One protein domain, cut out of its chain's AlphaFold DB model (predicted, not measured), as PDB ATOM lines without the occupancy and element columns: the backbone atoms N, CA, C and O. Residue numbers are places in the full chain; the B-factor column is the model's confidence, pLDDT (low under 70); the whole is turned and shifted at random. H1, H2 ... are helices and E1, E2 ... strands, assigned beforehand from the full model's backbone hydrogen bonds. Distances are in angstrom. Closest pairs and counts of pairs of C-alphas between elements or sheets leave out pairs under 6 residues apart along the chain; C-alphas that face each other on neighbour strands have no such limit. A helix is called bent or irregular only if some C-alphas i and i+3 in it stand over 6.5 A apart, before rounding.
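Overview. This is residues 436 to 586 of the 586 residues of the protein "Phenylalanine--tRNA ligase beta subunit" of Trichinella nativa (UniProt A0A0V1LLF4). A twisted sheet of six strands forms the core, with H2 lying along one face over E6 and E5, and H1 along the other face over E1 and E2. E1 and E2 make a long bent hairpin at one side of the sheet, whose tip, residues 471 to 476, sticks out, while H4 follows directly on E6, runs from residue 572 to residue 584, and lengthens the whole at that end. The printed part has 151 residues, with four named helices and six named strands in the order H1 E1 E2 H2 E3 E4 E5 H3 E6 H4. The sheet's order is E1 E2 E6 E5 E4 E3, antiparallel throughout, and the class is mixed, helices and strands. The whole is compact, with a radius of gyration of the C-alphas of 16.1 A and spans of 52 by 35 by 25 A.

Arrangement. The sheet has edge strands E1, residues 458 to 469, and E3, residues 519 to 523. E1 forms a hairpin with E2, residues 478 to 490, where N 462 and O 485 are within hydrogen-bond range at 2.8 A. E1 bends by 59 degrees at residue 464 and E2 by 57 degrees at residue 481. E2 is the antiparallel neighbour of E6, residues 564 to 571, with N 486 and O 568 at 2.8 A. E6 is the neighbour of E5, residues 543 to 551, with N 569 and O 547 at 2.9 A. E5 forms a hairpin with E4, residues 529 to 539, with N 537 and O 546 at 2.9 A, and E4 bends by 97 degrees at residue 532. E4 forms a hairpin with E3, with N 522 and O 536 at 3.0 A; E3, E4 and E5 are a meander, each strand the antiparallel neighbour of the one before. H2, residues 495 to 508, is on the sheet at a height of 7.9 A and runs along the strands, at 13 degrees to E6 on the local plane; it lies over E6 and, only just, over E5, on which 3 of its C-alphas fall. The closest C-alphas of H2 and E6 are those of Phe 495 and Ser 566, 5.8 A apart. H1, residues 441 to 450, is on the opposite face, over E1 and E2, at a height of 9.3 A and along the strands, at 10 degrees to E1 on the local plane. With H1 and H2 on opposite faces of this sheet, there are three layers, helices on both sides of a sheet. The closest C-alphas of H1 and E2 are those of Leu 441 and Cys 485, 6.5 A apart. H4, residues 572 to 584, is on the same face as H2; its closest C-alpha to E2 is that of Phe 572, 5.4 A from that of His 483. H2 and H4 are apart, but only just, with their closest C-alphas 8.4 A apart. H3, residues 553 to 558, only grazes the sheet with residues 553 to 556 and is near H1. In H1, H2 and H3 every O i to N i+4 pair is within hydrogen-bond range; in H4 it is 7 of 9.

Along the chain. From first to last C-alpha, E2 measures 35.6 A, E1 32.1 A, E6 24.0 A, E5 22.9 A, E4 20.9 A, H2 20.0 A, H4 19.5 A and H1 14.5 A; H3 has 6 residues and E3 has 5. H1 begins at C-alpha 441, (-35.693, -33.120, 10.482), and H4 ends at C-alpha 584, (-57.584, -25.626, -14.394).

Size, cuts and confidence. The two C-alphas farthest apart are those of Asp 453 and Phe 586, at 52.5 A. The printed part has no cut and ends at the chain's last residue, 586; no link is long. The mean pLDDT of the printed part is 78.8, with residue 436 and residues 469 to 478, 515 to 517 and 575 to 586 under 70.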
ATOM      1  N   ALA A 436     -32.340 -44.547   3.163       63.84
ATOM      2  CA  ALA A 436     -32.594 -43.282   2.493       63.84
ATOM      3  C   ALA A 436     -33.494 -42.426   3.395       63.84
ATOM      4  O   ALA A 436     -34.416 -42.941   4.024       63.84
ATOM      5  N   ARG A 437     -33.195 -41.132   3.516       72.12
ATOM      6  CA  ARG A 437     -33.931 -40.263   4.439       72.12
ATOM      7  C   ARG A 437     -35.412 -40.184   4.052       72.12
ATOM      8  O   ARG A 437     -35.739 -39.958   2.889       72.12
ATOM      9  N   THR A 438     -36.274 -40.330   5.049       77.25
ATOM     10  CA  THR A 438     -37.732 -40.174   4.939       77.25
ATOM     11  C   THR A 438     -38.203 -38.809   5.446       77.25
ATOM     12  O   THR A 438     -39.260 -38.342   5.051       77.25
ATOM     13  N   LEU A 439     -37.400 -38.157   6.294       81.19
ATOM     14  CA  LEU A 439     -37.622 -36.811   6.828       81.19
ATOM     15  C   LEU A 439     -36.315 -36.016   6.779       81.19
ATOM     16  O   LEU A 439     -35.222 -36.585   6.901       81.19
ATOM     17  N   LEU A 440     -36.418 -34.695   6.644       80.56
ATOM     18  CA  LEU A 440     -35.270 -33.783   6.710       80.56
ATOM     19  C   LEU A 440     -34.894 -33.434   8.158       80.56
ATOM     20  O   LEU A 440     -33.719 -33.195   8.454       80.56
ATOM     21  N   LEU A 441     -35.866 -33.477   9.075       84.56
ATOM     22  CA  LEU A 441     -35.693 -33.120  10.482       84.56
ATOM     23  C   LEU A 441     -34.459 -33.760  11.168       84.56
ATOM     24  O   LEU A 441     -33.677 -33.017  11.767       84.56
ATOM     25  N   PRO A 442     -34.180 -35.080  11.065       84.50
ATOM     26  CA  PRO A 442     -33.013 -35.679  11.723       84.50
ATOM     27  C   PRO A 442     -31.663 -35.105  11.263       84.50
ATOM     28  O   PRO A 442     -30.711 -35.057  12.044       84.50
ATOM     29  N   GLY A 443     -31.555 -34.676   9.999       78.69
ATOM     30  CA  GLY A 443     -30.344 -34.051   9.458       78.69
ATOM     31  C   GLY A 443     -30.108 -32.654  10.037       78.69
ATOM     32  O   GLY A 443     -28.992 -32.326  10.458       78.69
ATOM     33  N   ILE A 444     -31.177 -31.861  10.143       81.06
ATOM     34  CA  ILE A 444     -31.129 -30.521  10.734       81.06
ATOM     35  C   ILE A 444     -30.824 -30.596  12.236       81.06
ATOM     36  O   ILE A 444     -29.983 -29.838  12.716       81.06
ATOM     37  N   LEU A 445     -31.409 -31.547  12.975       82.50
ATOM     38  CA  LEU A 445     -31.122 -31.734  14.408       82.50
ATOM     39  C   LEU A 445     -29.659 -32.099  14.667       82.50
ATOM     40  O   LEU A 445     -29.028 -31.514  15.545       82.50
ATOM     41  N   LYS A 446     -29.073 -32.986  13.852       81.25
ATOM     42  CA  LYS A 446     -27.628 -33.268  13.913       81.25
ATOM     43  C   LYS A 446     -26.804 -32.010  13.656       81.25
ATOM     44  O   LYS A 446     -25.801 -31.790  14.328       81.25
ATOM     45  N   THR A 447     -27.224 -31.169  12.715       77.25
ATOM     46  CA  THR A 447     -26.543 -29.900  12.421       77.25
ATOM     47  C   THR A 447     -26.633 -28.924  13.597       77.25
ATOM     48  O   THR A 447     -25.636 -28.276  13.919       77.25
ATOM     49  N   LEU A 448     -27.777 -28.856  14.285       79.62
ATOM     50  CA  LEU A 448     -27.941 -28.066  15.510       79.62
ATOM     51  C   LEU A 448     -27.031 -28.563  16.635       79.62
ATOM     52  O   LEU A 448     -26.359 -27.748  17.262       79.62
ATOM     53  N   ALA A 449     -26.938 -29.879  16.833       79.75
ATOM     54  CA  ALA A 449     -26.091 -30.477  17.864       79.75
ATOM     55  C   ALA A 449     -24.607 -30.102  17.691       79.75
ATOM     56  O   ALA A 449     -23.926 -29.776  18.663       79.75
ATOM     57  N   HIS A 450     -24.119 -30.054  16.443       79.62
ATOM     58  CA  HIS A 450     -22.753 -29.618  16.121       79.62
ATOM     59  C   HIS A 450     -22.533 -28.104  16.282       79.62
ATOM     60  O   HIS A 450     -21.392 -27.662  16.376       79.62
ATOM     61  N   ASN A 451     -23.599 -27.299  16.289       76.69
ATOM     62  CA  ASN A 451     -23.531 -25.835  16.341       76.69
ATOM     63  C   ASN A 451     -24.094 -25.251  17.648       76.69
ATOM     64  O   ASN A 451     -24.380 -24.055  17.707       76.69
ATOM     65  N   LYS A 452     -24.225 -26.059  18.707       77.62
ATOM     66  CA  LYS A 452     -24.805 -25.644  19.997       77.62
ATOM     67  C   LYS A 452     -24.074 -24.487  20.692       77.62
ATOM     68  O   LYS A 452     -24.693 -23.757  21.456       77.62
ATOM     69  N   ASP A 453     -22.796 -24.278  20.373       76.81
ATOM     70  CA  ASP A 453     -21.959 -23.210  20.943       76.81
ATOM     71  C   ASP A 453     -22.161 -21.841  20.260       76.81
ATOM     72  O   ASP A 453     -21.513 -20.851  20.607       76.81
ATOM     73  N   LYS A 454     -23.036 -21.762  19.249       77.75
ATOM     74  CA  LYS A 454     -23.344 -20.522  18.527       77.75
ATOM     75  C   LYS A 454     -24.394 -19.682  19.262       77.75
ATOM     76  O   LYS A 454     -25.191 -20.178  20.053       77.75
ATOM     77  N   ALA A 455     -24.410 -18.380  18.967       78.19
ATOM     78  CA  ALA A 455     -25.350 -17.440  19.569       78.19
ATOM     79  C   ALA A 455     -26.810 -17.812  19.248       78.19
ATOM     80  O   ALA A 455     -27.186 -17.957  18.085       78.19
ATOM     81  N   LEU A 456     -27.622 -17.943  20.297       82.06
ATOM     82  CA  LEU A 456     -29.046 -18.270  20.219       82.06
ATOM     83  C   LEU A 456     -29.889 -17.015  19.913       82.06
ATOM     84  O   LEU A 456     -29.522 -15.928  20.367       82.06
ATOM     85  N   PRO A 457     -31.055 -17.147  19.247       82.31
ATOM     86  CA  PRO A 457     -31.650 -18.385  18.734       82.31
ATOM     87  C   PRO A 457     -31.057 -18.825  17.386       82.31
ATOM     88  O   PRO A 457     -30.768 -17.995  16.522       82.31
ATOM     89  N   LEU A 458     -30.941 -20.141  17.183       80.62
ATOM     90  CA  LEU A 458     -30.543 -20.732  15.906       80.62
ATOM     91  C   LEU A 458     -31.779 -20.993  15.047       80.62
ATOM     92  O   LEU A 458     -32.733 -21.636  15.480       80.62
ATOM     93  N   LYS A 459     -31.746 -20.484  13.816       84.56
ATOM     94  CA  LYS A 459     -32.802 -20.647  12.813       84.56
ATOM     95  C   LYS A 459     -32.184 -21.319  11.594       84.56
ATOM     96  O   LYS A 459     -31.313 -20.721  10.957       84.56
ATOM     97  N   LEU A 460     -32.603 -22.547  11.304       82.25
ATOM     98  CA  LEU A 460     -32.111 -23.347  10.179       82.25
ATOM     99  C   LEU A 460     -33.277 -23.769   9.291       82.25
ATOM    100  O   LEU A 460     -34.382 -23.994   9.778       82.25
ATOM    101  N   PHE A 461     -33.021 -23.921   7.997       83.81
ATOM    102  CA  PHE A 461     -33.957 -24.552   7.074       83.81
ATOM    103  C   PHE A 461     -33.205 -25.339   5.998       83.81
ATOM    104  O   PHE A 461     -32.052 -25.032   5.685       83.81
ATOM    105  N   GLU A 462     -33.869 -26.342   5.433       78.94
ATOM    106  CA  GLU A 462     -33.371 -27.205   4.366       78.94
ATOM    107  C   GLU A 462     -34.504 -27.504   3.373       78.94
ATOM    108  O   GLU A 462     -35.646 -27.741   3.767       78.94
ATOM    109  N   ILE A 463     -34.186 -27.496   2.074       82.12
ATOM    110  CA  ILE A 463     -35.105 -27.893   0.998       82.12
ATOM    111  C   ILE A 463     -34.431 -28.981   0.187       82.12
ATOM    112  O   ILE A 463     -33.523 -28.679  -0.590       82.12
ATOM    113  N   GLN A 464     -34.842 -30.231   0.367       79.81
ATOM    114  CA  GLN A 464     -34.260 -31.351  -0.363       79.81
ATOM    115  C   GLN A 464     -35.244 -32.511  -0.535       79.81
ATOM    116  O   GLN A 464     -36.300 -32.557   0.089       79.81
ATOM    117  N   ASP A 465     -34.876 -33.456  -1.397       79.62
ATOM    118  CA  ASP A 465     -35.707 -34.609  -1.718       79.62
ATOM    119  C   ASP A 465     -35.607 -35.683  -0.615       79.62
ATOM    120  O   ASP A 465     -34.503 -36.016  -0.155       79.62
ATOM    121  N   VAL A 466     -36.752 -36.217  -0.195       77.19
ATOM    122  CA  VAL A 466     -36.892 -37.381   0.690       77.19
ATOM    123  C   VAL A 466     -37.512 -38.539  -0.079       77.19
ATOM    124  O   VAL A 466     -38.152 -38.338  -1.111       77.19
ATOM    125  N   VAL A 467     -37.308 -39.752   0.418       79.75
ATOM    126  CA  VAL A 467     -37.818 -40.963  -0.217       79.75
ATOM    127  C   VAL A 467     -39.096 -41.402   0.481       79.75
ATOM    128  O   VAL A 467     -39.063 -41.780   1.652       79.75
ATOM    129  N   GLU A 468     -40.206 -41.373  -0.250       72.06
ATOM    130  CA  GLU A 468     -41.515 -41.837   0.207       72.06
ATOM    131  C   GLU A 468     -41.952 -43.080  -0.574       72.06
ATOM    132  O   GLU A 468     -41.516 -43.322  -1.702       72.06
ATOM    133  N   ARG A 469     -42.832 -43.884   0.025       67.38
ATOM    134  CA  ARG A 469     -43.506 -44.974  -0.684       67.38
ATOM    135  C   ARG A 469     -44.757 -44.412  -1.356       67.38
ATOM    136  O   ARG A 469     -45.536 -43.732  -0.694       67.38
ATOM    137  N   ASP A 470     -44.951 -44.696  -2.640       65.38
ATOM    138  CA  ASP A 470     -46.190 -44.336  -3.333       65.38
ATOM    139  C   ASP A 470     -47.259 -45.403  -3.055       65.38
ATOM    140  O   ASP A 470     -47.092 -46.565  -3.417       65.38
ATOM    141  N   GLU A 471     -48.333 -45.026  -2.360       56.81
ATOM    142  CA  GLU A 471     -49.436 -45.937  -2.016       56.81
ATOM    143  C   GLU A 471     -50.425 -46.142  -3.179       56.81
ATOM    144  O   GLU A 471     -51.244 -47.055  -3.125       56.81
ATOM    145  N   TYR A 472     -50.348 -45.318  -4.234       54.59
ATOM    146  CA  TYR A 472     -51.324 -45.285  -5.336       54.59
ATOM    147  C   TYR A 472     -50.795 -45.835  -6.667       54.59
ATOM    148  O   TYR A 472     -51.519 -45.876  -7.660       54.59
ATOM    149  N   SER A 473     -49.527 -46.229  -6.699       52.69
ATOM    150  CA  SER A 473     -48.854 -46.777  -7.871       52.69
ATOM    151  C   SER A 473     -48.871 -48.308  -7.804       52.69
ATOM    152  O   SER A 473     -48.402 -48.882  -6.825       52.69
ATOM    153  N   ASP A 474     -49.341 -48.982  -8.864       49.31
ATOM    154  CA  ASP A 474     -49.251 -50.453  -9.013       49.31
ATOM    155  C   ASP A 474     -47.794 -50.963  -8.946       49.31
ATOM    156  O   ASP A 474     -47.525 -52.152  -8.751       49.31
ATOM    157  N   CYS A 475     -46.830 -50.057  -9.114       50.25
ATOM    158  CA  CYS A 475     -45.416 -50.286  -8.882       50.25
ATOM    159  C   CYS A 475     -45.058 -49.791  -7.470       50.25
ATOM    160  O   CYS A 475     -45.094 -48.592  -7.213       50.25
ATOM    161  N   ASP A 476     -44.673 -50.705  -6.573       53.34
ATOM    162  CA  ASP A 476     -44.137 -50.478  -5.209       53.34
ATOM    163  C   ASP A 476     -42.830 -49.629  -5.161       53.34
ATOM    164  O   ASP A 476     -42.011 -49.772  -4.245       53.34
ATOM    165  N   ASP A 477     -42.564 -48.792  -6.163       58.47
ATOM    166  CA  ASP A 477     -41.308 -48.068  -6.314       58.47
ATOM    167  C   ASP A 477     -41.250 -46.838  -5.388       58.47
ATOM    168  O   ASP A 477     -42.209 -46.066  -5.300       58.47
ATOM    169  N   PRO A 478     -40.121 -46.620  -4.690       66.75
ATOM    170  CA  PRO A 478     -39.923 -45.423  -3.885       66.75
ATOM    171  C   PRO A 478     -39.840 -44.169  -4.768       66.75
ATOM    172  O   PRO A 478     -39.084 -44.122  -5.745       66.75
ATOM    173  N   VAL A 479     -40.573 -43.126  -4.382       71.38
ATOM    174  CA  VAL A 479     -40.637 -41.840  -5.085       71.38
ATOM    175  C   VAL A 479     -39.853 -40.792  -4.302       71.38
ATOM    176  O   VAL A 479     -39.990 -40.678  -3.084       71.38
ATOM    177  N   ASN A 480     -39.032 -40.005  -5.004       76.00
ATOM    178  CA  ASN A 480     -38.446 -38.806  -4.415       76.00
ATOM    179  C   ASN A 480     -39.495 -37.704  -4.372       76.00
ATOM    180  O   ASN A 480     -40.059 -37.372  -5.413       76.00
ATOM    181  N   ARG A 481     -39.684 -37.101  -3.201       77.38
ATOM    182  CA  ARG A 481     -40.502 -35.900  -3.044       77.38
ATOM    183  C   ARG A 481     -39.716 -34.794  -2.384       77.38
ATOM    184  O   ARG A 481     -39.014 -35.014  -1.398       77.38
ATOM    185  N   ARG A 482     -39.832 -33.578  -2.909       80.44
ATOM    186  CA  ARG A 482     -39.143 -32.421  -2.338       80.44
ATOM    187  C   ARG A 482     -39.815 -31.940  -1.063       80.44
ATOM    188  O   ARG A 482     -40.952 -31.478  -1.097       80.44
ATOM    189  N   HIS A 483     -39.093 -31.992   0.049       84.31
ATOM    190  CA  HIS A 483     -39.556 -31.489   1.336       84.31
ATOM    191  C   HIS A 483     -38.878 -30.160   1.677       84.31
ATOM    192  O   HIS A 483     -37.733 -29.902   1.306       84.31
ATOM    193  N   PHE A 484     -39.613 -29.307   2.380       86.31
ATOM    194  CA  PHE A 484     -39.145 -28.093   3.033       86.31
ATOM    195  C   PHE A 484     -39.205 -28.336   4.538       86.31
ATOM    196  O   PHE A 484     -40.279 -28.619   5.061       86.31
ATOM    197  N   CYS A 485     -38.077 -28.219   5.234       87.56
ATOM    198  CA  CYS A 485     -38.013 -28.347   6.685       87.56
ATOM    199  C   CYS A 485     -37.326 -27.124   7.294       87.56
ATOM    200  O   CYS A 485     -36.286 -26.685   6.810       87.56
ATOM    201  N   ALA A 486     -37.903 -26.569   8.354       87.56
ATOM    202  CA  ALA A 486     -37.384 -25.415   9.069       87.56
ATOM    203  C   ALA A 486     -37.462 -25.639  10.576       87.56
ATOM    204  O   ALA A 486     -38.440 -26.178  11.093       87.56
ATOM    205  N   VAL A 487     -36.426 -25.197  11.285       87.88
ATOM    206  CA  VAL A 487     -36.264 -25.416  12.717       87.88
ATOM    207  C   VAL A 487     -35.851 -24.123  13.418       87.88
ATOM    208  O   VAL A 487     -34.957 -23.402  12.969       87.88
ATOM    209  N   TYR A 488     -36.499 -23.856  14.549       90.56
ATOM    210  CA  TYR A 488     -36.168 -22.798  15.493       90.56
ATOM    211  C   TYR A 488     -35.674 -23.425  16.797       90.56
ATOM    212  O   TYR A 488     -36.400 -24.195  17.424       90.56
ATOM    213  N   TYR A 489     -34.465 -23.071  17.224       87.56
ATOM    214  CA  TYR A 489     -33.839 -23.574  18.445       87.56
ATOM    215  C   TYR A 489     -33.418 -22.414  19.352       87.56
ATOM    216  O   TYR A 489     -32.626 -21.552  18.959       87.56
ATOM    217  N   GLY A 490     -33.946 -22.363  20.575       88.12
ATOM    218  CA  GLY A 490     -33.717 -21.237  21.477       88.12
ATOM    219  C   GLY A 490     -34.187 -21.474  22.909       88.12
ATOM    220  O   GLY A 490     -34.689 -22.536  23.260       88.12
ATOM    221  N   LYS A 491     -34.013 -20.456  23.764       87.31
ATOM    222  CA  LYS A 491     -34.468 -20.498  25.170       87.31
ATOM    223  C   LYS A 491     -35.996 -20.539  25.293       87.31
ATOM    224  O   LYS A 491     -36.519 -21.060  26.269       87.31
ATOM    225  N   THR A 492     -36.693 -19.967  24.316       88.69
ATOM    226  CA  THR A 492     -38.149 -20.023  24.161       88.69
ATOM    227  C   THR A 492     -38.512 -21.009  23.054       88.69
ATOM    228  O   THR A 492     -37.679 -21.316  22.202       88.69
ATOM    229  N   SER A 493     -39.755 -21.496  23.040       81.31
ATOM    230  CA  SER A 493     -40.208 -22.458  22.029       81.31
ATOM    231  C   SER A 493     -40.192 -21.895  20.608       81.31
ATOM    232  O   SER A 493     -39.867 -22.628  19.681       81.31
ATOM    233  N   GLY A 494     -40.530 -20.615  20.416       83.25
ATOM    234  CA  GLY A 494     -40.600 -19.991  19.090       83.25
ATOM    235  C   GLY A 494     -41.652 -20.622  18.173       83.25
ATOM    236  O   GLY A 494     -41.525 -20.558  16.948       83.25
ATOM    237  N   PHE A 495     -42.686 -21.236  18.751       87.56
ATOM    238  CA  PHE A 495     -43.759 -21.897  18.006       87.56
ATOM    239  C   PHE A 495     -44.522 -20.896  17.126       87.56
ATOM    240  O   PHE A 495     -44.781 -21.162  15.957       87.56
ATOM    241  N   GLU A 496     -44.773 -19.696  17.646       87.88
ATOM    242  CA  GLU A 496     -45.348 -18.562  16.924       87.88
ATOM    243  C   GLU A 496     -44.496 -18.113  15.727       87.88
ATOM    244  O   GLU A 496     -45.034 -17.686  14.708       87.88
ATOM    245  N   THR A 497     -43.169 -18.264  15.809       85.12
ATOM    246  CA  THR A 497     -42.256 -17.923  14.706       85.12
ATOM    247  C   THR A 497     -42.353 -18.952  13.582       85.12
ATOM    248  O   THR A 497     -42.390 -18.580  12.413       85.12
ATOM    249  N   ILE A 498     -42.428 -20.241  13.923       87.56
ATOM    250  CA  ILE A 498     -42.610 -21.326  12.950       87.56
ATOM    251  C   ILE A 498     -44.011 -21.288  12.319       87.56
ATOM    252  O   ILE A 498     -44.147 -21.484  11.114       87.56
ATOM    253  N   HIS A 499     -45.038 -20.959  13.102       89.06
ATOM    254  CA  HIS A 499     -46.387 -20.730  12.589       89.06
ATOM    255  C   HIS A 499     -46.425 -19.541  11.615       89.06
ATOM    256  O   HIS A 499     -46.924 -19.663  10.500       89.06
ATOM    257  N   GLY A 500     -45.818 -18.407  11.984       86.81
ATOM    258  CA  GLY A 500     -45.709 -17.251  11.089       86.81
ATOM    259  C   GLY A 500     -44.906 -17.546   9.816       86.81
ATOM    260  O   GLY A 500     -45.232 -17.023   8.751       86.81
ATOM    261  N   LEU A 501     -43.892 -18.415   9.903       84.81
ATOM    262  CA  LEU A 501     -43.136 -18.905   8.750       84.81
ATOM    263  C   LEU A 501     -44.018 -19.729   7.802       84.81
ATOM    264  O   LEU A 501     -43.951 -19.512   6.594       84.81
ATOM    265  N   LEU A 502     -44.856 -20.626   8.333       87.00
ATOM    266  CA  LEU A 502     -45.835 -21.379   7.546       87.00
ATOM    267  C   LEU A 502     -46.808 -20.440   6.819       87.00
ATOM    268  O   LEU A 502     -46.954 -20.542   5.603       87.00
ATOM    269  N   ASP A 503     -47.428 -19.506   7.543       85.56
ATOM    270  CA  ASP A 503     -48.405 -18.569   6.971       85.56
ATOM    271  C   ASP A 503     -47.784 -17.703   5.872       85.56
ATOM    272  O   ASP A 503     -48.397 -17.417   4.840       85.56
ATOM    273  N   HIS A 504     -46.538 -17.286   6.085       81.38
ATOM    274  CA  HIS A 504     -45.787 -16.531   5.102       81.38
ATOM    275  C   HIS A 504     -45.446 -17.378   3.868       81.38
ATOM    276  O   HIS A 504     -45.622 -16.915   2.742       81.38
ATOM    277  N   PHE A 505     -45.016 -18.624   4.068       80.81
ATOM    278  CA  PHE A 505     -44.700 -19.562   2.994       80.81
ATOM    279  C   PHE A 505     -45.925 -19.872   2.123       80.81
ATOM    280  O   PHE A 505     -45.839 -19.808   0.900       80.81
ATOM    281  N   MET A 506     -47.083 -20.120   2.740       81.69
ATOM    282  CA  MET A 506     -48.339 -20.367   2.023       81.69
ATOM    283  C   MET A 506     -48.809 -19.135   1.243       81.69
ATOM    284  O   MET A 506     -49.215 -19.256   0.089       81.69
ATOM    285  N   ARG A 507     -48.659 -17.931   1.816       81.06
ATOM    286  CA  ARG A 507     -48.972 -16.672   1.123       81.06
ATOM    287  C   ARG A 507     -48.078 -16.432  -0.093       81.06
ATOM    288  O   ARG A 507     -48.576 -15.978  -1.115       81.06
ATOM    289  N   LEU A 508     -46.781 -16.736   0.004       77.56
ATOM    290  CA  LEU A 508     -45.849 -16.635  -1.129       77.56
ATOM    291  C   LEU A 508     -46.212 -17.587  -2.274       77.56
ATOM    292  O   LEU A 508     -45.929 -17.288  -3.430       77.56
ATOM    293  N   LEU A 509     -46.832 -18.721  -1.953       73.50
ATOM    294  CA  LEU A 509     -47.316 -19.693  -2.929       73.50
ATOM    295  C   LEU A 509     -48.742 -19.393  -3.418       73.50
ATOM    296  O   LEU A 509     -49.264 -20.159  -4.223       73.50
ATOM    297  N   GLU A 510     -49.331 -18.272  -2.985       78.88
ATOM    298  CA  GLU A 510     -50.700 -17.831  -3.304       78.88
ATOM    299  C   GLU A 510     -51.792 -18.799  -2.812       78.88
ATOM    300  O   GLU A 510     -52.927 -18.750  -3.273       78.88
ATOM    301  N   VAL A 511     -51.482 -19.643  -1.823       78.94
ATOM    302  CA  VAL A 511     -52.438 -20.592  -1.241       78.94
ATOM    303  C   VAL A 511     -53.245 -19.903  -0.141       78.94
ATOM    304  O   VAL A 511     -52.694 -19.374   0.829       78.94
ATOM    305  N   SER A 512     -54.571 -19.922  -0.275       76.31
ATOM    306  CA  SER A 512     -55.492 -19.318   0.694       76.31
ATOM    307  C   SER A 512     -55.466 -20.029   2.057       76.31
ATOM    308  O   SER A 512     -55.263 -21.236   2.146       76.31
ATOM    309  N   SER A 513     -55.746 -19.306   3.142       73.56
ATOM    310  CA  SER A 513     -55.965 -19.895   4.475       73.56
ATOM    311  C   SER A 513     -57.402 -20.405   4.675       73.56
ATOM    312  O   SER A 513     -57.790 -20.762   5.787       73.56
ATOM    313  N   ASN A 514     -58.236 -20.371   3.628       75.56
ATOM    314  CA  ASN A 514     -59.591 -20.907   3.673       75.56
ATOM    315  C   ASN A 514     -59.545 -22.449   3.622       75.56
ATOM    316  O   ASN A 514     -59.065 -22.986   2.620       75.56
ATOM    317  N   PRO A 515     -60.098 -23.168   4.620       68.19
ATOM    318  CA  PRO A 515     -60.062 -24.631   4.672       68.19
ATOM    319  C   PRO A 515     -60.651 -25.346   3.448       68.19
ATOM    320  O   PRO A 515     -60.262 -26.478   3.175       68.19
ATOM    321  N   ALA A 516     -61.585 -24.709   2.732       64.81
ATOM    322  CA  ALA A 516     -62.251 -25.300   1.570       64.81
ATOM    323  C   ALA A 516     -61.401 -25.272   0.288       64.81
ATOM    324  O   ALA A 516     -61.628 -26.076  -0.607       64.81
ATOM    325  N   ILE A 517     -60.452 -24.336   0.183       67.25
ATOM    326  CA  ILE A 517     -59.740 -24.049  -1.073       67.25
ATOM    327  C   ILE A 517     -58.222 -24.188  -0.891       67.25
ATOM    328  O   ILE A 517     -57.561 -24.788  -1.732       67.25
ATOM    329  N   GLY A 518     -57.674 -23.724   0.235       76.94
ATOM    330  CA  GLY A 518     -56.241 -23.779   0.516       76.94
ATOM    331  C   GLY A 518     -55.893 -24.644   1.726       76.94
ATOM    332  O   GLY A 518     -56.277 -25.813   1.771       76.94
ATOM    333  N   TYR A 519     -55.119 -24.123   2.681       85.25
ATOM    334  CA  TYR A 519     -54.602 -24.920   3.802       85.25
ATOM    335  C   TYR A 519     -55.338 -24.653   5.120       85.25
ATOM    336  O   TYR A 519     -55.820 -23.552   5.383       85.25
ATOM    337  N   CYS A 520     -55.393 -25.669   5.979       87.12
ATOM    338  CA  CYS A 520     -55.836 -25.549   7.360       87.12
ATOM    339  C   CYS A 520     -54.915 -26.322   8.307       87.12
ATOM    340  O   CYS A 520     -54.228 -27.273   7.926       87.12
ATOM    341  N   ILE A 521     -54.895 -25.885   9.560       89.31
ATOM    342  CA  ILE A 521     -54.065 -26.455  10.615       89.31
ATOM    343  C   ILE A 521     -54.996 -27.222  11.549       89.31
ATOM    344  O   ILE A 521     -55.917 -26.636  12.120       89.31
ATOM    345  N   LYS A 522     -54.779 -28.531  11.686       88.62
ATOM    346  CA  LYS A 522     -55.536 -29.392  12.605       88.62
ATOM    347  C   LYS A 522     -54.610 -29.887  13.706       88.62
ATOM    348  O   LYS A 522     -53.467 -30.244  13.428       88.62
ATOM    349  N   GLU A 523     -55.097 -29.907  14.940       88.69
ATOM    350  CA  GLU A 523     -54.374 -30.538  16.045       88.69
ATOM    351  C   GLU A 523     -54.135 -32.022  15.723       88.69
ATOM    352  O   GLU A 523     -55.014 -32.697  15.186       88.69
ATOM    353  N   ASP A 524     -52.924 -32.504  15.992       86.06
ATOM    354  CA  ASP A 524     -52.506 -33.889  15.747       86.06
ATOM    355  C   ASP A 524     -51.686 -34.382  16.948       86.06
ATOM    356  O   ASP A 524     -51.258 -33.576  17.771       86.06
ATOM    357  N   LEU A 525     -51.453 -35.688  17.064       83.62
ATOM    358  CA  LEU A 525     -50.677 -36.312  18.138       83.62
ATOM    359  C   LEU A 525     -49.557 -37.167  17.542       83.62
ATOM    360  O   LEU A 525     -49.621 -38.396  17.513       83.62
ATOM    361  N   LEU A 526     -48.511 -36.503  17.052       83.44
ATOM    362  CA  LEU A 526     -47.322 -37.178  16.530       83.44
ATOM    363  C   LEU A 526     -46.325 -37.485  17.662       83.44
ATOM    364  O   LEU A 526     -46.060 -36.615  18.494       83.44
ATOM    365  N   PRO A 527     -45.701 -38.678  17.669       82.31
ATOM    366  CA  PRO A 527     -44.938 -39.184  18.816       82.31
ATOM    367  C   PRO A 527     -43.644 -38.412  19.116       82.31
ATOM    368  O   PRO A 527     -43.110 -38.516  20.215       82.31
ATOM    369  N   PHE A 528     -43.121 -37.651  18.152       85.88
ATOM    370  CA  PHE A 528     -41.886 -36.874  18.303       85.88
ATOM    371  C   PHE A 528     -42.122 -35.401  18.677       85.88
ATOM    372  O   PHE A 528     -41.160 -34.651  18.856       85.88
ATOM    373  N   TYR A 529     -43.380 -34.981  18.832       90.50
ATOM    374  CA  TYR A 529     -43.741 -33.649  19.308       90.50
ATOM    375  C   TYR A 529     -44.295 -33.674  20.737       90.50
ATOM    376  O   TYR A 529     -44.743 -34.695  21.251       90.50
ATOM    377  N   PHE A 530     -44.255 -32.518  21.392       88.94
ATOM    378  CA  PHE A 530     -44.850 -32.302  22.698       88.94
ATOM    379  C   PHE A 530     -46.390 -32.299  22.595       88.94
ATOM    380  O   PHE A 530     -46.935 -31.539  21.784       88.94
ATOM    381  N   PRO A 531     -47.107 -33.101  23.411       87.19
ATOM    382  CA  PRO A 531     -48.567 -33.191  23.358       87.19
ATOM    383  C   PRO A 531     -49.265 -31.831  23.509       87.19
ATOM    384  O   PRO A 531     -48.874 -31.006  24.335       87.19
ATOM    385  N   GLY A 532     -50.296 -31.582  22.693       83.75
ATOM    386  CA  GLY A 532     -51.040 -30.312  22.671       83.75
ATOM    387  C   GLY A 532     -50.272 -29.130  22.059       83.75
ATOM    388  O   GLY A 532     -50.749 -27.995  22.079       83.75
ATOM    389  N   ARG A 533     -49.061 -29.363  21.530       86.81
ATOM    390  CA  ARG A 533     -48.227 -28.363  20.837       86.81
ATOM    391  C   ARG A 533     -47.703 -28.890  19.500       86.81
ATOM    392  O   ARG A 533     -46.582 -28.578  19.093       86.81
ATOM    393  N   CYS A 534     -48.538 -29.658  18.808       89.69
ATOM    394  CA  CYS A 534     -48.311 -30.124  17.447       89.69
ATOM    395  C   CYS A 534     -49.572 -30.029  16.598       89.69
ATOM    396  O   CYS A 534     -50.693 -30.157  17.085       89.69
ATOM    397  N   ALA A 535     -49.358 -29.809  15.308       90.00
ATOM    398  CA  ALA A 535     -50.418 -29.702  14.335       90.00
ATOM    399  C   ALA A 535     -50.003 -30.312  12.997       90.00
ATOM    400  O   ALA A 535     -48.856 -30.189  12.556       90.00
ATOM    401  N   SER A 536     -50.969 -30.937  12.335       90.56
ATOM    402  CA  SER A 536     -50.858 -31.370  10.950       90.56
ATOM    403  C   SER A 536     -51.388 -30.298  10.015       90.56
ATOM    404  O   SER A 536     -52.401 -29.644  10.277       90.56
ATOM    405  N   ILE A 537     -50.682 -30.131   8.905       89.88
ATOM    406  CA  ILE A 537     -50.999 -29.141   7.888       89.88
ATOM    407  C   ILE A 537     -51.738 -29.886   6.787       89.88
ATOM    408  O   ILE A 537     -51.195 -30.808   6.171       89.88
ATOM    409  N   MET A 538     -52.998 -29.514   6.591       87.00
ATOM    410  CA  MET A 538     -53.922 -30.169   5.676       87.00
ATOM    411  C   MET A 538     -54.229 -29.235   4.511       87.00
ATOM    412  O   MET A 538     -54.522 -28.061   4.718       87.00
ATOM    413  N   LEU A 539     -54.209 -29.763   3.295       81.38
ATOM    414  CA  LEU A 539     -54.630 -29.073   2.083       81.38
ATOM    415  C   LEU A 539     -56.062 -29.499   1.729       81.38
ATOM    416  O   LEU A 539     -56.377 -30.692   1.773       81.38
ATOM    417  N   ARG A 540     -56.931 -28.527   1.415       77.25
ATOM    418  CA  ARG A 540     -58.373 -28.714   1.145       77.25
ATOM    419  C   ARG A 540     -59.102 -29.510   2.241       77.25
ATOM    420  O   ARG A 540     -60.066 -30.214   1.984       77.25
ATOM    421  N   GLY A 541     -58.590 -29.473   3.474       71.44
ATOM    422  CA  GLY A 541     -59.136 -30.208   4.620       71.44
ATOM    423  C   GLY A 541     -58.938 -31.733   4.617       71.44
ATOM    424  O   GLY A 541     -59.190 -32.344   5.663       71.44
ATOM    425  N   GLU A 542     -58.447 -32.320   3.520       76.94
ATOM    426  CA  GLU A 542     -58.414 -33.772   3.277       76.94
ATOM    427  C   GLU A 542     -56.992 -34.352   3.175       76.94
ATOM    428  O   GLU A 542     -56.705 -35.366   3.809       76.94
ATOM    429  N   LYS A 543     -56.070 -33.710   2.438       81.56
ATOM    430  CA  LYS A 543     -54.715 -34.246   2.184       81.56
ATOM    431  C   LYS A 543     -53.703 -33.688   3.187       81.56
ATOM    432  O   LYS A 543     -53.507 -32.477   3.254       81.56
ATOM    433  N   LYS A 544     -53.013 -34.552   3.942       85.50
ATOM    434  CA  LYS A 544     -51.899 -34.141   4.820       85.50
ATOM    435  C   LYS A 544     -50.681 -33.780   3.972       85.50
ATOM    436  O   LYS A 544     -50.176 -34.610   3.223       85.50
ATOM    437  N   ILE A 545     -50.211 -32.542   4.095       87.56
ATOM    438  CA  ILE A 545     -49.060 -32.025   3.337       87.56
ATOM    439  C   ILE A 545     -47.821 -31.807   4.202       87.56
ATOM    440  O   ILE A 545     -46.734 -31.612   3.671       87.56
ATOM    441  N   GLY A 546     -47.964 -31.860   5.524       88.94
ATOM    442  CA  GLY A 546     -46.844 -31.748   6.444       88.94
ATOM    443  C   GLY A 546     -47.281 -31.658   7.896       88.94
ATOM    444  O   GLY A 546     -48.441 -31.907   8.236       88.94
ATOM    445  N   HIS A 547     -46.337 -31.304   8.757       92.25
ATOM    446  CA  HIS A 547     -46.538 -31.197  10.193       92.25
ATOM    447  C   HIS A 547     -45.674 -30.087  10.794       92.25
ATOM    448  O   HIS A 547     -44.594 -29.764  10.299       92.25
ATOM    449  N   MET A 548     -46.135 -29.521  11.903       92.94
ATOM    450  CA  MET A 548     -45.360 -28.583  12.706       92.94
ATOM    451  C   MET A 548     -45.617 -28.783  14.194       92.94
ATOM    452  O   MET A 548     -46.687 -29.233  14.599       92.94
ATOM    453  N   GLY A 549     -44.647 -28.433  15.029       92.31
ATOM    454  CA  GLY A 549     -44.771 -28.634  16.466       92.31
ATOM    455  C   GLY A 549     -43.510 -28.308  17.248       92.31
ATOM    456  O   GLY A 549     -42.434 -28.109  16.680       92.31
ATOM    457  N   ILE A 550     -43.659 -28.279  18.569       93.38
ATOM    458  CA  ILE A 550     -42.540 -28.242  19.517       93.38
ATOM    459  C   ILE A 550     -42.062 -29.677  19.726       93.38
ATOM    460  O   ILE A 550     -42.876 -30.531  20.066       93.38
ATOM    461  N   LEU A 551     -40.778 -29.966  19.516       91.62
ATOM    462  CA  LEU A 551     -40.230 -31.314  19.694       91.62
ATOM    463  C   LEU A 551     -40.359 -31.784  21.143       91.62
ATOM    464  O   LEU A 551     -40.214 -31.000  22.085       91.62
ATOM    465  N   HIS A 552     -40.628 -33.076  21.314       92.25
ATOM    466  CA  HIS A 552     -40.679 -33.682  22.636       92.25
ATOM    467  C   HIS A 552     -39.282 -33.627  23.294       92.25
ATOM    468  O   HIS A 552     -38.293 -33.906  22.608       92.25
ATOM    469  N   PRO A 553     -39.163 -33.325  24.605       88.38
ATOM    470  CA  PRO A 553     -37.869 -33.234  25.287       88.38
ATOM    471  C   PRO A 553     -36.975 -34.465  25.099       88.38
ATOM    472  O   PRO A 553     -35.785 -34.311  24.854       88.38
ATOM    473  N   SER A 554     -37.554 -35.671  25.087       89.25
ATOM    474  CA  SER A 554     -36.801 -36.914  24.845       89.25
ATOM    475  C   SER A 554     -36.132 -36.972  23.466       89.25
ATOM    476  O   SER A 554     -35.077 -37.582  23.324       89.25
ATOM    477  N   VAL A 555     -36.716 -36.337  22.442       86.44
ATOM    478  CA  VAL A 555     -36.111 -36.246  21.105       86.44
ATOM    479  C   VAL A 555     -34.965 -35.243  21.128       86.44
ATOM    480  O   VAL A 555     -33.915 -35.517  20.564       86.44
ATOM    481  N   CYS A 556     -35.121 -34.106  21.807       86.94
ATOM    482  CA  CYS A 556     -34.020 -33.157  21.979       86.94
ATOM    483  C   CYS A 556     -32.840 -33.797  22.728       86.94
ATOM    484  O   CYS A 556     -31.706 -33.697  22.265       86.94
ATOM    485  N   GLU A 557     -33.109 -34.518  23.820       87.56
ATOM    486  CA  GLU A 557     -32.098 -35.250  24.594       87.56
ATOM    487  C   GLU A 557     -31.390 -36.316  23.750       87.56
ATOM    488  O   GLU A 557     -30.165 -36.391  23.765       87.56
ATOM    489  N   ALA A 558     -32.130 -37.081  22.940       85.56
ATOM    490  CA  ALA A 558     -31.556 -38.098  22.053       85.56
ATOM    491  C   ALA A 558     -30.614 -37.530  20.970       85.56
ATOM    492  O   ALA A 558     -29.817 -38.275  20.400       85.56
ATOM    493  N   PHE A 559     -30.706 -36.232  20.667       82.75
ATOM    494  CA  PHE A 559     -29.836 -35.524  19.722       82.75
ATOM    495  C   PHE A 559     -28.844 -34.571  20.424       82.75
ATOM    496  O   PHE A 559     -28.281 -33.700  19.762       82.75
ATOM    497  N   ASP A 560     -28.615 -34.721  21.735       86.94
ATOM    498  CA  ASP A 560     -27.714 -33.883  22.547       86.94
ATOM    499  C   ASP A 560     -28.065 -32.376  22.535       86.94
ATOM    500  O   ASP A 560     -27.187 -31.502  22.545       86.94
ATOM    501  N   LEU A 561     -29.362 -32.051  22.496       86.56
ATOM    502  CA  LEU A 561     -29.887 -30.683  22.501       86.56
ATOM    503  C   LEU A 561     -30.500 -30.319  23.861       86.56
ATOM    504  O   LEU A 561     -31.468 -30.922  24.309       86.56
ATOM    505  N   ASN A 562     -30.007 -29.232  24.466       87.69
ATOM    506  CA  ASN A 562     -30.361 -28.840  25.842       87.69
ATOM    507  C   ASN A 562     -31.479 -27.782  25.950       87.69
ATOM    508  O   ASN A 562     -31.737 -27.264  27.034       87.69
ATOM    509  N   LEU A 563     -32.093 -27.382  24.833       88.31
ATOM    510  CA  LEU A 563     -33.066 -26.285  24.770       88.31
ATOM    511  C   LEU A 563     -34.271 -26.677  23.912       88.31
ATOM    512  O   LEU A 563     -34.287 -27.731  23.277       88.31
ATOM    513  N   VAL A 564     -35.283 -25.811  23.891       90.06
ATOM    514  CA  VAL A 564     -36.534 -26.060  23.176       90.06
ATOM    515  C   VAL A 564     -36.338 -25.868  21.672       90.06
ATOM    516  O   VAL A 564     -35.655 -24.944  21.222       90.06
ATOM    517  N   CYS A 565     -36.963 -26.751  20.896       90.12
ATOM    518  CA  CYS A 565     -36.845 -26.802  19.448       90.12
ATOM    519  C   CYS A 565     -38.237 -26.892  18.808       90.12
ATOM    520  O   CYS A 565     -38.976 -27.834  19.088       90.12
ATOM    521  N   SER A 566     -38.594 -25.942  17.943       92.94
ATOM    522  CA  SER A 566     -39.812 -26.002  17.121       92.94
ATOM    523  C   SER A 566     -39.459 -26.318  15.677       92.94
ATOM    524  O   SER A 566     -38.494 -25.776  15.146       92.94
ATOM    525  N   CYS A 567     -40.246 -27.174  15.032       92.12
ATOM    526  CA  CYS A 567     -40.015 -27.636  13.666       92.12
ATOM    527  C   CYS A 567     -41.273 -27.465  12.810       92.12
ATOM    528  O   CYS A 567     -42.386 -27.652  13.301       92.12
ATOM    529  N   LEU A 568     -41.071 -27.196  11.523       91.88
ATOM    530  CA  LEU A 568     -42.049 -27.275  10.443       91.88
ATOM    531  C   LEU A 568     -41.456 -28.118   9.320       91.88
ATOM    532  O   LEU A 568     -40.362 -27.811   8.864       91.88
ATOM    533  N   GLU A 569     -42.173 -29.137   8.860       90.06
ATOM    534  CA  GLU A 569     -41.806 -29.917   7.677       90.06
ATOM    535  C   GLU A 569     -43.016 -30.077   6.750       90.06
ATOM    536  O   GLU A 569     -44.121 -30.377   7.201       90.06
ATOM    537  N   LEU A 570     -42.815 -29.831   5.456       88.75
ATOM    538  CA  LEU A 570     -43.844 -29.779   4.418       88.75
ATOM    539  C   LEU A 570     -43.351 -30.452   3.138       88.75
ATOM    540  O   LEU A 570     -42.223 -30.215   2.712       88.75
ATOM    541  N   CYS A 571     -44.225 -31.188   2.461       84.38
ATOM    542  CA  CYS A 571     -43.991 -31.654   1.100       84.38
ATOM    543  C   CYS A 571     -44.298 -30.523   0.107       84.38
ATOM    544  O   CYS A 571     -45.446 -30.110  -0.050       84.38
ATOM    545  N   PHE A 572     -43.268 -30.009  -0.566       75.69
ATOM    546  CA  PHE A 572     -43.365 -28.867  -1.477       75.69
ATOM    547  C   PHE A 572     -44.169 -29.188  -2.744       75.69
ATOM    548  O   PHE A 572     -44.898 -28.339  -3.251       75.69
ATOM    549  N   GLU A 573     -44.068 -30.420  -3.242       71.19
ATOM    550  CA  GLU A 573     -44.757 -30.862  -4.462       71.19
ATOM    551  C   GLU A 573     -46.277 -30.876  -4.293       71.19
ATOM    552  O   GLU A 573     -46.988 -30.352  -5.148       71.19
ATOM    553  N   HIS A 574     -46.777 -31.344  -3.145       74.06
ATOM    554  CA  HIS A 574     -48.209 -31.314  -2.839       74.06
ATOM    555  C   HIS A 574     -48.796 -29.896  -2.814       74.06
ATOM    556  O   HIS A 574     -49.979 -29.717  -3.096       74.06
ATOM    557  N   VAL A 575     -47.988 -28.889  -2.469       69.62
ATOM    558  CA  VAL A 575     -48.426 -27.486  -2.450       69.62
ATOM    559  C   VAL A 575     -48.448 -26.895  -3.863       69.62
ATOM    560  O   VAL A 575     -49.327 -26.098  -4.176       69.62
ATOM    561  N   ILE A 576     -47.529 -27.310  -4.743       67.56
ATOM    562  CA  ILE A 576     -47.516 -26.881  -6.151       67.56
ATOM    563  C   ILE A 576     -48.670 -27.509  -6.938       67.56
ATOM    564  O   ILE A 576     -49.313 -26.802  -7.710       67.56
ATOM    565  N   GLU A 577     -48.957 -28.799  -6.727       62.91
ATOM    566  CA  GLU A 577     -50.089 -29.498  -7.363       62.91
ATOM    567  C   GLU A 577     -51.414 -28.746  -7.144       62.91
ATOM    568  O   GLU A 577     -52.207 -28.589  -8.074       62.91
ATOM    569  N   ALA A 578     -51.600 -28.185  -5.943       58.28
ATOM    570  CA  ALA A 578     -52.772 -27.394  -5.575       58.28
ATOM    571  C   ALA A 578     -52.994 -26.171  -6.483       58.28
ATOM    572  O   ALA A 578     -54.136 -25.853  -6.814       58.28
ATOM    573  N   LYS A 579     -51.905 -25.513  -6.906       54.88
ATOM    574  CA  LYS A 579     -51.925 -24.315  -7.757       54.88
ATOM    575  C   LYS A 579     -52.282 -24.642  -9.208       54.88
ATOM    576  O   LYS A 579     -52.999 -23.883  -9.856       54.88
ATOM    577  N   SER A 580     -51.787 -25.766  -9.727       50.19
ATOM    578  CA  SER A 580     -52.117 -26.237 -11.081       50.19
ATOM    579  C   SER A 580     -53.593 -26.613 -11.228       50.19
ATOM    580  O   SER A 580     -54.187 -26.313 -12.259       50.19
ATOM    581  N   ASP A 581     -54.196 -27.198 -10.191       49.06
ATOM    582  CA  ASP A 581     -55.624 -27.529 -10.180       49.06
ATOM    583  C   ASP A 581     -56.520 -26.282 -10.099       49.06
ATOM    584  O   ASP A 581     -57.555 -26.231 -10.756       49.06
ATOM    585  N   GLU A 582     -56.135 -25.261  -9.321       45.78
ATOM    586  CA  GLU A 582     -56.868 -23.984  -9.281       45.78
ATOM    587  C   GLU A 582     -56.837 -23.263 -10.633       45.78
ATOM    588  O   GLU A 582     -57.850 -22.714 -11.052       45.78
ATOM    589  N   ALA A 583     -55.713 -23.317 -11.354       40.94
ATOM    590  CA  ALA A 583     -55.606 -22.755 -12.699       40.94
ATOM    591  C   ALA A 583     -56.416 -23.532 -13.759       40.94
ATOM    592  O   ALA A 583     -56.745 -22.965 -14.795       40.94
ATOM    593  N   ALA A 584     -56.740 -24.808 -13.516       33.25
ATOM    594  CA  ALA A 584     -57.584 -25.626 -14.394       33.25
ATOM    595  C   ALA A 584     -59.095 -25.451 -14.130       33.25
ATOM    596  O   ALA A 584     -59.917 -25.906 -14.926       33.25
ATOM    597  N   LEU A 585     -59.461 -24.812 -13.014       34.53
ATOM    598  CA  LEU A 585     -60.841 -24.531 -12.603       34.53
ATOM    599  C   LEU A 585     -61.351 -23.146 -13.051       34.53
ATOM    600  O   LEU A 585     -62.516 -22.837 -12.788       34.53
ATOM    601  N   PHE A 586     -60.523 -22.343 -13.732       30.06
ATOM    602  CA  PHE A 586     -60.871 -21.023 -14.275       30.06
ATOM    603  C   PHE A 586     -60.846 -20.969 -15.802       30.06
ATOM    604  O   PHE A 586     -59.875 -21.476 -16.405       30.06
TER     605      PHE A 586